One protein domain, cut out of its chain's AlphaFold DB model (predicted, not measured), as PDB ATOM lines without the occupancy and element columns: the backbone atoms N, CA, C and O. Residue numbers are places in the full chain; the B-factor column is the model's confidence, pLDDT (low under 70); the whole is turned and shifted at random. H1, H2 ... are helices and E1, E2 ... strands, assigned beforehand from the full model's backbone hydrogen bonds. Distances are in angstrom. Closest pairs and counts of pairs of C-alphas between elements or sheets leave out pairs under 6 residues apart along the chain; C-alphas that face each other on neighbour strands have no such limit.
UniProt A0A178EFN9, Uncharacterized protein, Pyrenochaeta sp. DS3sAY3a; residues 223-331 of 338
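AT A GLANCE: This is residues 223 to 331 of the 338 residues of an uncharacterized protein of Pyrenochaeta sp. DS3sAY3a (UniProt A0A178EFN9). There is little regular structure: a two-strand antiparallel ribbon, E1 and E2, sits amid long loops, and helix H4 reaches away beyond E1. Only 39 of 109 printed residues are in named elements, mixed in class: H1-E1-H2-H3-H4-E2. It is compact, radius of gyration of the C-alphas 13.4 A, spanning 38 by 35 by 22 A.

HOW THE PARTS SIT: Begin at E1, residues 229 to 232, and E2, 321 to 324; N 230 and O 323, 2.9 A apart, are within hydrogen-bond range. H1, 223 to 227, is close but not clearly touching H4, 284 to 297; their closest C-alphas, 227 and 295, are 6.6 A apart. H2, 234 to 239, and H3, 273 to 278, are apart from H4. Every helix O i to N i+4 pair is within range.

IN THESE COORDINATES: Find H1 from C-alpha 223 at (200.596, 130.279, 135.590); H4 runs 20.0 A; E2 ends at C-alpha 324, (190.283, 129.322, 144.682).

THE WHOLE: The printed part has no cut; H2 to H3 and H4 to E2 are long links; residues 299 to 309 have pLDDT under 70.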
ATOM      1  N   MET A 223     201.140 131.572 136.012       93.31
ATOM      2  CA  MET A 223     200.596 130.279 135.590       93.31
ATOM      3  C   MET A 223     200.130 129.447 136.786       93.31
ATOM      4  O   MET A 223     199.045 128.871 136.751       93.31
ATOM      5  N   THR A 224     200.903 129.436 137.873       95.00
ATOM      6  CA  THR A 224     200.531 128.702 139.088       95.00
ATOM      7  C   THR A 224     199.351 129.347 139.821       95.00
ATOM      8  O   THR A 224     198.440 128.641 140.256       95.00
ATOM      9  N   THR A 225     199.325 130.676 139.949       95.69
ATOM     10  CA  THR A 225     198.240 131.382 140.645       95.69
ATOM     11  C   THR A 225     196.939 131.409 139.861       95.69
ATOM     12  O   THR A 225     195.885 131.487 140.484       95.69
ATOM     13  N   GLU A 226     196.986 131.356 138.533       93.38
ATOM     14  CA  GLU A 226     195.795 131.241 137.687       93.38
ATOM     15  C   GLU A 226     195.303 129.791 137.623       93.38
ATOM     16  O   GLU A 226     194.101 129.557 137.694       93.38
ATOM     17  N   ALA A 227     196.203 128.799 137.618       93.00
ATOM     18  CA  ALA A 227     195.813 127.386 137.654       93.00
ATOM     19  C   ALA A 227     194.974 127.018 138.893       93.00
ATOM     20  O   ALA A 227     194.218 126.055 138.866       93.00
ATOM     21  N   ARG A 228     195.068 127.780 139.990       94.94
ATOM     22  CA  ARG A 228     194.244 127.543 141.186       94.94
ATOM     23  C   ARG A 228     192.799 128.050 141.051       94.94
ATOM     24  O   ARG A 228     192.002 127.825 141.961       94.94
ATOM     25  N   LYS A 229     192.486 128.843 140.026       93.88
ATOM     26  CA  LYS A 229     191.175 129.472 139.848       93.88
ATOM     27  C   LYS A 229     190.270 128.532 139.057       93.88
ATOM     28  O   LYS A 229     190.668 128.052 138.003       93.88
ATOM     29  N   VAL A 230     189.054 128.306 139.553       92.75
ATOM     30  CA  VAL A 230     188.005 127.545 138.858       92.75
ATOM     31  C   VAL A 230     186.806 128.454 138.634       92.75
ATOM     32  O   VAL A 230     186.193 128.924 139.595       92.75
ATOM     33  N   ALA A 231     186.468 128.679 137.368       92.81
ATOM     34  CA  ALA A 231     185.331 129.484 136.953       92.81
ATOM     35  C   ALA A 231     184.019 128.679 137.046       92.81
ATOM     36  O   ALA A 231     183.910 127.563 136.518       92.81
ATOM     37  N   ILE A 232     183.011 129.224 137.731       93.38
ATOM     38  CA  ILE A 232     181.703 128.582 137.929       93.38
ATOM     39  C   ILE A 232     180.554 129.575 137.727       93.38
ATOM     40  O   ILE A 232     180.718 130.772 137.931       93.38
ATOM     41  N   CYS A 233     179.389 129.080 137.303       94.88
ATOM     42  CA  CYS A 233     178.164 129.875 137.189       94.88
ATOM     43  C   CYS A 233     177.424 129.961 138.531       94.88
ATOM     44  O   CYS A 233     177.554 129.051 139.357       94.88
ATOM     45  N   SER A 234     176.551 130.958 138.689       95.81
ATOM     46  CA  SER A 234     175.688 131.161 139.863       95.81
ATOM     47  C   SER A 234     174.978 129.879 140.309       95.81
ATOM     48  O   SER A 234     174.973 129.531 141.487       95.81
ATOM     49  N   SER A 235     174.435 129.100 139.364       96.25
ATOM     50  CA  SER A 235     173.744 127.842 139.686       96.25
ATOM     51  C   SER A 235     174.682 126.794 140.302       96.25
ATOM     52  O   SER A 235     174.323 126.133 141.279       96.25
ATOM     53  N   CYS A 236     175.902 126.652 139.774       95.88
ATOM     54  CA  CYS A 236     176.905 125.757 140.351       95.88
ATOM     55  C   CYS A 236     177.458 126.294 141.675       95.88
ATOM     56  O   CYS A 236     177.720 125.494 142.574       95.88
ATOM     57  N   TYR A 237     177.602 127.613 141.807       95.69
ATOM     58  CA  TYR A 237     178.022 128.270 143.042       95.69
ATOM     59  C   TYR A 237     177.036 127.967 144.176       95.69
ATOM     60  O   TYR A 237     177.419 127.371 145.185       95.69
ATOM     61  N   ASP A 238     175.751 128.271 143.974       95.38
ATOM     62  CA  ASP A 238     174.706 128.086 144.982       95.38
ATOM     63  C   ASP A 238     174.354 126.618 145.239       95.38
ATOM     64  O   ASP A 238     174.072 126.246 146.379       95.38
ATOM     65  N   GLY A 239     174.357 125.782 144.196       93.69
ATOM     66  CA  GLY A 239     173.890 124.398 144.287       93.69
ATOM     67  C   GLY A 239     174.966 123.369 144.636       93.69
ATOM     68  O   GLY A 239     174.661 122.362 145.275       93.69
ATOM     69  N   ARG A 240     176.217 123.572 144.201       93.31
ATOM     70  CA  ARG A 240     177.285 122.560 144.315       93.31
ATOM     71  C   ARG A 240     178.465 123.055 145.132       93.31
ATOM     72  O   ARG A 240     178.824 122.402 146.104       93.31
ATOM     73  N   ALA A 241     179.030 124.213 144.801       93.31
ATOM     74  CA  ALA A 241     180.266 124.684 145.422       93.31
ATOM     75  C   ALA A 241     180.127 124.934 146.936       93.31
ATOM     76  O   ALA A 241     181.067 124.643 147.676       93.31
ATOM     77  N   LYS A 242     178.951 125.379 147.410       93.88
ATOM     78  CA  LYS A 242     178.631 125.513 148.850       93.88
ATOM     79  C   LYS A 242     178.688 124.196 149.628       93.88
ATOM     80  O   LYS A 242     178.908 124.206 150.832       93.88
ATOM     81  N   ASN A 243     178.520 123.070 148.937       93.25
ATOM     82  CA  ASN A 243     178.641 121.728 149.508       93.25
ATOM     83  C   ASN A 243     180.082 121.183 149.408       93.25
ATOM     84  O   ASN A 243     180.329 120.006 149.669       93.25
ATOM     85  N   GLY A 244     181.036 122.034 149.019       93.38
ATOM     86  CA  GLY A 244     182.455 121.723 148.939       93.38
ATOM     87  C   GLY A 244     182.912 121.120 147.599       93.38
ATOM     88  O   GLY A 244     182.111 120.868 146.694       93.38
ATOM     89  N   PRO A 245     184.224 120.846 147.464       93.38
ATOM     90  CA  PRO A 245     184.823 120.381 146.210       93.38
ATOM     91  C   PRO A 245     184.289 119.033 145.710       93.38
ATOM     92  O   PRO A 245     184.200 118.796 144.503       93.38
ATOM     93  N   ALA A 246     183.901 118.147 146.630       92.50
ATOM     94  CA  ALA A 246     183.384 116.822 146.299       92.50
ATOM     95  C   ALA A 246     182.006 116.863 145.612       92.50
ATOM     96  O   ALA A 246     181.661 115.927 144.895       92.50
ATOM     97  N   ALA A 247     181.237 117.940 145.802       92.88
ATOM     98  CA  ALA A 247     179.911 118.112 145.209       92.88
ATOM     99  C   ALA A 247     179.943 118.690 143.780       92.88
ATOM    100  O   ALA A 247     178.911 118.754 143.108       92.88
ATOM    101  N   MET A 248     181.114 119.114 143.297       92.12
ATOM    102  CA  MET A 248     181.284 119.576 141.919       92.12
ATOM    103  C   MET A 248     181.114 118.418 140.926       92.12
ATOM    104  O   MET A 248     181.357 117.265 141.264       92.12
ATOM    105  N   ALA A 249     180.719 118.710 139.681       84.75
ATOM    106  CA  ALA A 249     180.793 117.728 138.596       84.75
ATOM    107  C   ALA A 249     181.781 118.206 137.519       84.75
ATOM    108  O   ALA A 249     181.669 119.354 137.092       84.75
ATOM    109  N   PRO A 250     182.732 117.357 137.095       86.19
ATOM    110  CA  PRO A 250     183.108 116.107 137.767       86.19
ATOM    111  C   PRO A 250     183.645 116.375 139.196       86.19
ATOM    112  O   PRO A 250     184.192 117.463 139.417       86.19
ATOM    113  N   PRO A 251     183.501 115.431 140.153       86.19
ATOM    114  CA  PRO A 251     183.981 115.605 141.526       86.19
ATOM    115  C   PRO A 251     185.465 115.944 141.588       86.19
ATOM    116  O   PRO A 251     186.294 115.285 140.956       86.19
ATOM    117  N   MET A 252     185.814 116.953 142.384       86.69
ATOM    118  CA  MET A 252     187.207 117.335 142.606       86.69
ATOM    119  C   MET A 252     187.797 116.474 143.720       86.69
ATOM    120  O   MET A 252     187.776 116.828 144.899       86.69
ATOM    121  N   THR A 253     188.285 115.295 143.342       87.06
ATOM    122  CA  THR A 253     188.964 114.380 144.266       87.06
ATOM    123  C   THR A 253     190.429 114.784 144.467       87.06
ATOM    124  O   THR A 253     191.004 115.513 143.666       87.06
ATOM    125  N   GLY A 254     191.045 114.347 145.568       84.88
ATOM    126  CA  GLY A 254     192.481 114.558 145.816       84.88
ATOM    127  C   GLY A 254     192.867 115.893 146.465       84.88
ATOM    128  O   GLY A 254     194.023 116.036 146.869       84.88
ATOM    129  N   LEU A 255     191.913 116.812 146.660       87.94
ATOM    130  CA  LEU A 255     192.088 118.110 147.334       87.94
ATOM    131  C   LEU A 255     192.091 117.995 148.869       87.94
ATOM    132  O   LEU A 255     191.450 118.769 149.574       87.94
ATOM    133  N   SER A 256     192.817 117.017 149.410       88.44
ATOM    134  CA  SER A 256     192.815 116.699 150.847       88.44
ATOM    135  C   SER A 256     193.412 117.797 151.743       88.44
ATOM    136  O   SER A 256     193.485 117.618 152.953       88.44
ATOM    137  N   TRP A 257     193.935 118.878 151.160       90.06
ATOM    138  CA  TRP A 257     194.456 120.040 151.885       90.06
ATOM    139  C   TRP A 257     193.397 121.114 152.138       90.06
ATOM    140  O   TRP A 257     193.643 122.007 152.946       90.06
ATOM    141  N   ILE A 258     192.247 121.052 151.460       90.62
ATOM    142  CA  ILE A 258     191.140 121.970 151.715       90.62
ATOM    143  C   ILE A 258     190.465 121.527 153.022       90.62
ATOM    144  O   ILE A 258     190.066 120.363 153.118       90.62
ATOM    145  N   PRO A 259     190.340 122.411 154.030       86.06
ATOM    146  CA  PRO A 259     189.627 122.087 155.260       86.06
ATOM    147  C   PRO A 259     188.178 121.678 154.981       86.06
ATOM    148  O   PRO A 259     187.534 122.243 154.095       86.06
ATOM    149  N   GLU A 260     187.647 120.735 155.761       88.25
ATOM    150  CA  GLU A 260     186.223 120.401 155.695       88.25
ATOM    151  C   GLU A 260     185.378 121.650 155.972       88.25
ATOM    152  O   GLU A 260     185.588 122.381 156.946       88.25
ATOM    153  N   MET A 261     184.432 121.916 155.074       86.19
ATOM    154  CA  MET A 261     183.543 123.059 155.196       86.19
ATOM    155  C   MET A 261     182.409 122.723 156.155       86.19
ATOM    156  O   MET A 261     181.477 122.009 155.810       86.19
ATOM    157  N   ASN A 262     182.490 123.276 157.365       87.00
ATOM    158  CA  ASN A 262     181.403 123.211 158.347       87.00
ATOM    159  C   ASN A 262     180.321 124.280 158.107       87.00
ATOM    160  O   ASN A 262     179.273 124.250 158.744       87.00
ATOM    161  N   ASP A 263     180.594 125.246 157.229       87.19
ATOM    162  CA  ASP A 263     179.707 126.354 156.892       87.19
ATOM    163  C   ASP A 263     179.321 126.261 155.413       87.19
ATOM    164  O   ASP A 263     180.172 126.040 154.555       87.19
ATOM    165  N   THR A 264     178.034 126.445 155.128       86.94
ATOM    166  CA  THR A 264     177.477 126.494 153.769       86.94
ATOM    167  C   THR A 264     177.840 127.772 153.011       86.94
ATOM    168  O   THR A 264     177.550 127.879 151.820       86.94
ATOM    169  N   SER A 265     178.423 128.773 153.679       93.56
ATOM    170  CA  SER A 265     178.861 130.006 153.029       93.56
ATOM    171  C   SER A 265     180.283 129.881 152.466       93.56
ATOM    172  O   SER A 265     181.234 129.528 153.168       93.56
ATOM    173  N   ILE A 266     180.440 130.198 151.177       95.50
ATOM    174  CA  ILE A 266     181.759 130.348 150.558       95.50
ATOM    175  C   ILE A 266     182.333 131.682 151.031       95.50
ATOM    176  O   ILE A 266     181.737 132.742 150.847       95.50
ATOM    177  N   LYS A 267     183.495 131.625 151.678       96.38
ATOM    178  CA  LYS A 267     184.178 132.813 152.202       96.38
ATOM    179  C   LYS A 267     185.011 133.485 151.110       96.38
ATOM    180  O   LYS A 267     185.436 132.804 150.180       96.38
ATOM    181  N   PRO A 268     185.329 134.782 151.235       97.06
ATOM    182  CA  PRO A 268     186.334 135.408 150.386       97.06
ATOM    183  C   PRO A 268     187.691 134.695 150.494       97.06
ATOM    184  O   PRO A 268     188.109 134.264 151.573       97.06
ATOM    185  N   CYS A 269     188.380 134.562 149.367       97.56
ATOM    186  CA  CYS A 269     189.753 134.084 149.309       97.56
ATOM    187  C   CYS A 269     190.702 135.153 149.873       97.56
ATOM    188  O   CYS A 269     190.563 136.325 149.547       97.56
ATOM    189  N   HIS A 270     191.690 134.720 150.659       97.56
ATOM    190  CA  HIS A 270     192.801 135.547 151.159       97.56
ATOM    191  C   HIS A 270     194.149 134.820 151.044       97.56
ATOM    192  O   HIS A 270     195.048 134.985 151.866       97.56
ATOM    193  N   CYS A 271     194.266 133.905 150.078       97.88
ATOM    194  CA  CYS A 271     195.504 133.158 149.887       97.88
ATOM    195  C   CYS A 271     196.627 134.085 149.423       97.88
ATOM    196  O   CYS A 271     196.433 134.886 148.512       97.88
ATOM    197  N   THR A 272     197.818 133.874 149.965       98.12
ATOM    198  CA  THR A 272     199.069 134.461 149.474       98.12
ATOM    199  C   THR A 272     200.030 133.354 149.045       98.12
ATOM    200  O   THR A 272     199.894 132.204 149.487       98.12
ATOM    201  N   MET A 273     201.028 133.675 148.219       97.75
ATOM    202  CA  MET A 273     202.072 132.708 147.858       97.75
ATOM    203  C   MET A 273     202.844 132.241 149.101       97.75
ATOM    204  O   MET A 273     203.139 131.051 149.225       97.75
ATOM    205  N   ARG A 274     203.080 133.140 150.072       97.69
ATOM    206  CA  ARG A 274     203.696 132.805 151.362       97.69
ATOM    207  C   ARG A 274     202.899 131.742 152.107       97.69
ATOM    208  O   ARG A 274     203.437 130.675 152.389       97.69
ATOM    209  N   SER A 275     201.609 131.990 152.340       96.81
ATOM    210  CA  SER A 275     200.748 131.060 153.083       96.81
ATOM    211  C   SER A 275     200.653 129.684 152.415       96.81
ATOM    212  O   SER A 275     200.488 128.665 153.088       96.81
ATOM    213  N   HIS A 276     200.774 129.639 151.084       95.56
ATOM    214  CA  HIS A 276     200.600 128.415 150.316       95.56
ATOM    215  C   HIS A 276     201.893 127.611 150.100       95.56
ATOM    216  O   HIS A 276     201.826 126.381 150.095       95.56
ATOM    217  N   PHE A 277     203.048 128.262 149.932       95.44
ATOM    218  CA  PHE A 277     204.316 127.586 149.616       95.44
ATOM    219  C   PHE A 277     205.365 127.708 150.721       95.44
ATOM    220  O   PHE A 277     206.041 126.733 151.023       95.44
ATOM    221  N   VAL A 278     205.484 128.880 151.347       94.81
ATOM    222  CA  VAL A 278     206.550 129.160 152.319       94.81
ATOM    223  C   VAL A 278     206.141 128.731 153.722       94.81
ATOM    224  O   VAL A 278     206.923 128.124 154.440       94.81
ATOM    225  N   ASP A 279     204.907 128.980 154.142       95.62
ATOM    226  CA  ASP A 279     204.471 128.606 155.494       95.62
ATOM    227  C   ASP A 279     204.079 127.121 155.566       95.62
ATOM    228  O   ASP A 279     204.119 126.484 156.624       95.62
ATOM    229  N   ARG A 280     203.743 126.530 154.414       93.38
ATOM    230  CA  ARG A 280     203.445 125.104 154.271       93.38
ATOM    231  C   ARG A 280     204.731 124.345 153.969       93.38
ATOM    232  O   ARG A 280     205.200 124.322 152.841       93.38
ATOM    233  N   TRP A 281     205.255 123.621 154.959       94.81
ATOM    234  CA  TRP A 281     206.299 122.620 154.712       94.81
ATOM    235  C   TRP A 281     205.732 121.494 153.842       94.81
ATOM    236  O   TRP A 281     205.144 120.537 154.346       94.81
ATOM    237  N   LEU A 282     205.850 121.613 152.524       95.75
ATOM    238  CA  LEU A 282     205.376 120.622 151.563       95.75
ATOM    239  C   LEU A 282     206.585 119.996 150.873       95.75
ATOM    240  O   LEU A 282     207.445 120.702 150.353       95.75
ATOM    241  N   CYS A 283     206.674 118.666 150.880       94.06
ATOM    242  CA  CYS A 283     207.716 117.984 150.116       94.06
ATOM    243  C   CYS A 283     207.396 118.008 148.616       94.06
ATOM    244  O   CYS A 283     206.224 118.049 148.224       94.06
ATOM    245  N   LEU A 284     208.437 117.891 147.789       92.44
ATOM    246  CA  LEU A 284     208.341 117.880 146.328       92.44
ATOM    247  C   LEU A 284     207.259 116.924 145.798       92.44
ATOM    248  O   LEU A 284     206.374 117.338 145.057       92.44
ATOM    249  N   ARG A 285     207.257 115.665 146.255       93.88
ATOM    250  CA  ARG A 285     206.263 114.664 145.828       93.88
ATOM    251  C   ARG A 285     204.828 115.116 146.105       93.88
ATOM    252  O   ARG A 285     203.936 114.899 145.290       93.88
ATOM    253  N   CYS A 286     204.571 115.696 147.277       94.75
ATOM    254  CA  CYS A 286     203.230 116.166 147.616       94.75
ATOM    255  C   CYS A 286     202.839 117.411 146.813       94.75
ATOM    256  O   CYS A 286     201.665 117.514 146.457       94.75
ATOM    257  N   TYR A 287     203.797 118.290 146.502       95.31
ATOM    258  CA  TYR A 287     203.595 119.423 145.601       95.31
ATOM    259  C   TYR A 287     203.245 118.972 144.179       95.31
ATOM    260  O   TYR A 287     202.273 119.462 143.620       95.31
ATOM    261  N   GLU A 288     203.959 118.003 143.604       93.81
ATOM    262  CA  GLU A 288     203.665 117.502 142.253       93.81
ATOM    263  C   GLU A 288     202.263 116.884 142.159       93.81
ATOM    264  O   GLU A 288     201.526 117.150 141.208       93.81
ATOM    265  N   VAL A 289     201.859 116.111 143.174       94.50
ATOM    266  CA  VAL A 289     200.491 115.574 143.265       94.50
ATOM    267  C   VAL A 289     199.469 116.706 143.364       94.50
ATOM    268  O   VAL A 289     198.428 116.647 142.713       94.50
ATOM    269  N   GLU A 290     199.744 117.734 144.169       95.25
ATOM    270  CA  GLU A 290     198.886 118.917 144.304       95.25
ATOM    271  C   GLU A 290     198.762 119.679 142.978       95.25
ATOM    272  O   GLU A 290     197.646 119.860 142.494       95.25
ATOM    273  N   LYS A 291     199.880 119.997 142.321       93.88
ATOM    274  CA  LYS A 291     199.939 120.637 140.997       93.88
ATOM    275  C   LYS A 291     199.169 119.845 139.938       93.88
ATOM    276  O   LYS A 291     198.379 120.426 139.201       93.88
ATOM    277  N   SER A 292     199.355 118.524 139.884       92.25
ATOM    278  CA  SER A 292     198.635 117.650 138.949       92.25
ATOM    279  C   SER A 292     197.130 117.634 139.229       92.25
ATOM    280  O   SER A 292     196.334 117.788 138.305       92.25
ATOM    281  N   THR A 293     196.736 117.526 140.500       93.06
ATOM    282  CA  THR A 293     195.321 117.549 140.900       93.06
ATOM    283  C   THR A 293     194.670 118.878 140.520       93.06
ATOM    284  O   THR A 293     193.575 118.879 139.968       93.06
ATOM    285  N   ILE A 294     195.351 120.002 140.757       93.19
ATOM    286  CA  ILE A 294     194.883 121.338 140.364       93.19
ATOM    287  C   ILE A 294     194.749 121.439 138.839       93.19
ATOM    288  O   ILE A 294     193.719 121.897 138.353       93.19
ATOM    289  N   GLY A 295     195.727 120.938 138.079       90.31
ATOM    290  CA  GLY A 295     195.659 120.909 136.615       90.31
ATOM    291  C   GLY A 295     194.424 120.172 136.085       90.31
ATOM    292  O   GLY A 295     193.735 120.684 135.206       90.31
ATOM    293  N   LEU A 296     194.072 119.030 136.686       88.62
ATOM    294  CA  LEU A 296     192.855 118.276 136.340       88.62
ATOM    295  C   LEU A 296     191.558 119.042 136.634       88.62
ATOM    296  O   LEU A 296     190.503 118.694 136.114       88.62
ATOM    297  N   CYS A 297     191.606 120.066 137.484       87.19
ATOM    298  CA  CYS A 297     190.426 120.840 137.844       87.19
ATOM    299  C   CYS A 297     190.095 121.946 136.844       87.19
ATOM    300  O   CYS A 297     188.950 122.403 136.829       87.19
ATOM    301  N   ASN A 298     191.063 122.344 136.022       81.75
ATOM    302  CA  ASN A 298     190.914 123.466 135.104       81.75
ATOM    303  C   ASN A 298     190.472 123.069 133.690       81.75
ATOM    304  O   ASN A 298     190.410 123.947 132.841       81.75
ATOM    305  N   ASN A 299     190.126 121.794 133.440       66.25
ATOM    306  CA  ASN A 299     189.561 121.222 132.197       66.25
ATOM    307  C   ASN A 299     190.249 121.589 130.859       66.25
ATOM    308  O   ASN A 299     189.823 121.117 129.808       66.25
ATOM    309  N   SER A 300     191.310 122.391 130.864       61.09
ATOM    310  CA  SER A 300     191.914 122.957 129.667       61.09
ATOM    311  C   SER A 300     193.319 122.400 129.503       61.09
ATOM    312  O   SER A 300     194.239 122.790 130.222       61.09
ATOM    313  N   GLU A 301     193.484 121.479 128.548       62.12
ATOM    314  CA  GLU A 301     194.803 120.981 128.127       62.12
ATOM    315  C   GLU A 301     195.695 122.114 127.589       62.12
ATOM    316  O   GLU A 301     196.919 122.045 127.677       62.12
ATOM    317  N   GLU A 302     195.088 123.198 127.099       67.19
ATOM    318  CA  GLU A 302     195.780 124.430 126.736       67.19
ATOM    319  C   GLU A 302     195.497 125.507 127.774       67.19
ATOM    320  O   GLU A 302     194.358 125.925 127.957       67.19
ATOM    321  N   PHE A 303     196.531 125.993 128.450       62.25
ATOM    322  CA  PHE A 303     196.413 127.143 129.338       62.25
ATOM    323  C   PHE A 303     195.901 128.355 128.539       62.25
ATOM    324  O   PHE A 303     196.657 129.000 127.810       62.25
ATOM    325  N   LYS A 304     194.605 128.657 128.644       68.06
ATOM    326  CA  LYS A 304     194.020 129.893 128.130       68.06
ATOM    327  C   LYS A 304     194.043 130.894 129.271       68.06
ATOM    328  O   LYS A 304     193.571 130.598 130.362       68.06
ATOM    329  N   TRP A 305     194.643 132.058 129.029       67.06
ATOM    330  CA  TRP A 305     194.580 133.158 129.985       67.06
ATOM    331  C   TRP A 305     193.111 133.483 130.247       67.06
ATOM    332  O   TRP A 305     192.369 133.628 129.269       67.06
ATOM    333  N   PRO A 306     192.691 133.585 131.518       56.31
ATOM    334  CA  PRO A 306     191.283 133.704 131.829       56.31
ATOM    335  C   PRO A 306     190.741 135.034 131.317       56.31
ATOM    336  O   PRO A 306     191.055 136.108 131.831       56.31
ATOM    337  N   GLY A 307     189.956 134.945 130.245       58.50
ATOM    338  CA  GLY A 307     189.321 136.064 129.564       58.50
ATOM    339  C   GLY A 307     187.830 136.137 129.881       58.50
ATOM    340  O   GLY A 307     187.190 135.138 130.200       58.50
ATOM    341  N   VAL A 308     187.260 137.337 129.770       55.34
ATOM    342  CA  VAL A 308     185.815 137.575 129.889       55.34
ATOM    343  C   VAL A 308     185.069 136.624 128.939       55.34
ATOM    344  O   VAL A 308     185.191 136.746 127.723       55.34
ATOM    345  N   GLY A 309     184.289 135.684 129.483       63.84
ATOM    346  CA  GLY A 309     183.535 134.713 128.676       63.84
ATOM    347  C   GLY A 309     183.853 133.241 128.916       63.84
ATOM    348  O   GLY A 309     183.369 132.414 128.146       63.84
ATOM    349  N   GLU A 310     184.620 132.895 129.952       80.50
ATOM    350  CA  GLU A 310     184.794 131.490 130.321       80.50
ATOM    351  C   GLU A 310     183.449 130.809 130.598       80.50
ATOM    352  O   GLU A 310     182.540 131.362 131.230       80.50
ATOM    353  N   LEU A 311     183.323 129.587 130.088       89.12
ATOM    354  CA  LEU A 311     182.239 128.704 130.471       89.12
ATOM    355  C   LEU A 311     182.494 128.243 131.906       89.12
ATOM    356  O   LEU A 311     183.622 127.958 132.301       89.12
ATOM    357  N   CYS A 312     181.420 128.152 132.679       91.75
ATOM    358  CA  CYS A 312     181.411 127.422 133.932       91.75
ATOM    359  C   CYS A 312     181.976 126.021 133.702       91.75
ATOM    360  O   CYS A 312     181.767 125.428 132.647       91.75
ATOM    361  N   ARG A 313     182.581 125.438 134.733       87.25
ATOM    362  CA  ARG A 313     182.963 124.022 134.752       87.25
ATOM    363  C   ARG A 313     181.850 123.044 134.333       87.25
ATOM    364  O   ARG A 313     182.158 121.950 133.880       87.25
ATOM    365  N   CYS A 314     180.571 123.397 134.493       90.56
ATOM    366  CA  CYS A 314     179.464 122.570 134.000       90.56
ATOM    367  C   CYS A 314     179.266 122.647 132.478       90.56
ATOM    368  O   CYS A 314     178.386 121.970 131.971       90.56
ATOM    369  N   GLU A 315     180.024 123.496 131.782       90.81
ATOM    370  CA  GLU A 315     180.036 123.736 130.329       90.81
ATOM    371  C   GLU A 315     178.721 124.274 129.735       90.81
ATOM    372  O   GLU A 315     178.667 124.648 128.568       90.81
ATOM    373  N   GLU A 316     177.668 124.388 130.542       90.81
ATOM    374  CA  GLU A 316     176.334 124.820 130.106       90.81
ATOM    375  C   GLU A 316     176.116 126.336 130.189       90.81
ATOM    376  O   GLU A 316     175.313 126.898 129.448       90.81
ATOM    377  N   HIS A 317     176.800 127.010 131.114       93.25
ATOM    378  CA  HIS A 317     176.525 128.404 131.468       93.25
ATOM    379  C   HIS A 317     177.804 129.232 131.460       93.25
ATOM    380  O   HIS A 317     178.890 128.706 131.692       93.25
ATOM    381  N   LYS A 318     177.678 130.546 131.262       93.00
ATOM    382  CA  LYS A 318     178.786 131.482 131.473       93.00
ATOM    383  C   LYS A 318     179.170 131.496 132.956       93.00
ATOM    384  O   LYS A 318     178.287 131.474 133.815       93.00
ATOM    385  N   ALA A 319     180.466 131.511 133.246       92.69
ATOM    386  CA  ALA A 319     180.948 131.713 134.602       92.69
ATOM    387  C   ALA A 319     180.801 133.183 135.023       92.69
ATOM    388  O   ALA A 319     181.075 134.103 134.249       92.69
ATOM    389  N   ASP A 320     180.369 133.382 136.257       92.56
ATOM    390  CA  ASP A 320     180.202 134.673 136.936       92.56
ATOM    391  C   ASP A 320     180.846 134.671 138.335       92.56
ATOM    392  O   ASP A 320     180.938 135.720 138.967       92.56
ATOM    393  N   HIS A 321     181.377 133.525 138.775       93.50
ATOM    394  CA  HIS A 321     182.171 133.383 139.989       93.50
ATOM    395  C   HIS A 321     183.484 132.653 139.715       93.50
ATOM    396  O   HIS A 321     183.586 131.809 138.822       93.50
ATOM    397  N   VAL A 322     184.479 132.922 140.558       94.38
ATOM    398  CA  VAL A 322     185.769 132.230 140.542       94.38
ATOM    399  C   VAL A 322     186.084 131.717 141.940       94.38
ATOM    400  O   VAL A 322     186.108 132.483 142.902       94.38
ATOM    401  N   ILE A 323     186.366 130.421 142.059       95.50
ATOM    402  CA  ILE A 323     186.744 129.779 143.323       95.50
ATOM    403  C   ILE A 323     188.233 129.441 143.316       95.50
ATOM    404  O   ILE A 323     188.774 128.930 142.338       95.50
ATOM    405  N   CYS A 324     188.901 129.706 144.433       96.50
ATOM    406  CA  CYS A 324     190.283 129.322 144.682       96.50
ATOM    407  C   CYS A 324     190.359 127.873 145.181       96.50
ATOM    408  O   CYS A 324     189.910 127.584 146.285       96.50
ATOM    409  N   VAL A 325     191.014 126.966 144.461       96.00
ATOM    410  CA  VAL A 325     191.176 125.557 144.887       96.00
ATOM    411  C   VAL A 325     192.211 125.349 146.002       96.00
ATOM    412  O   VAL A 325     192.423 124.226 146.455       96.00
ATOM    413  N   TRP A 326     192.882 126.405 146.465       96.12
ATOM    414  CA  TRP A 326     193.768 126.310 147.630       96.12
ATOM    415  C   TRP A 326     193.003 126.395 148.949       96.12
ATOM    416  O   TRP A 326     193.332 125.668 149.882       96.12
ATOM    417  N   CYS A 327     191.980 127.253 149.024       96.44
ATOM    418  CA  CYS A 327     191.191 127.474 150.243       96.44
ATOM    419  C   CYS A 327     189.680 127.278 150.071       96.44
ATOM    420  O   CYS A 327     188.942 127.400 151.044       96.44
ATOM    421  N   TRP A 328     189.223 127.014 148.847       96.38
ATOM    422  CA  TRP A 328     187.814 126.976 148.454       96.38
ATOM    423  C   TRP A 328     187.042 128.279 148.721       96.38
ATOM    424  O   TRP A 328     185.833 128.271 148.930       96.38
ATOM    425  N   GLY A 329     187.751 129.410 148.728       96.94
ATOM    426  CA  GLY A 329     187.163 130.741 148.851       96.94
ATOM    427  C   GLY A 329     186.935 131.415 147.499       96.94
ATOM    428  O   GLY A 329     187.611 131.103 146.519       96.94
ATOM    429  N   GLU A 330     186.011 132.367 147.455       96.75
ATOM    430  CA  GLU A 330     185.702 133.165 146.267       96.75
ATOM    431  C   GLU A 330     186.783 134.221 146.001       96.75
ATOM    432  O   GLU A 330     187.171 134.974 146.896       96.75
ATOM    433  N   VAL A 331     187.275 134.276 144.766       96.25
ATOM    434  CA  VAL A 331     188.252 135.265 144.301       96.25
ATOM    435  C   VAL A 331     187.500 136.461 143.725       96.25
ATOM    436  O   VAL A 331     186.730 136.317 142.779       96.25
TER     437      VAL A 331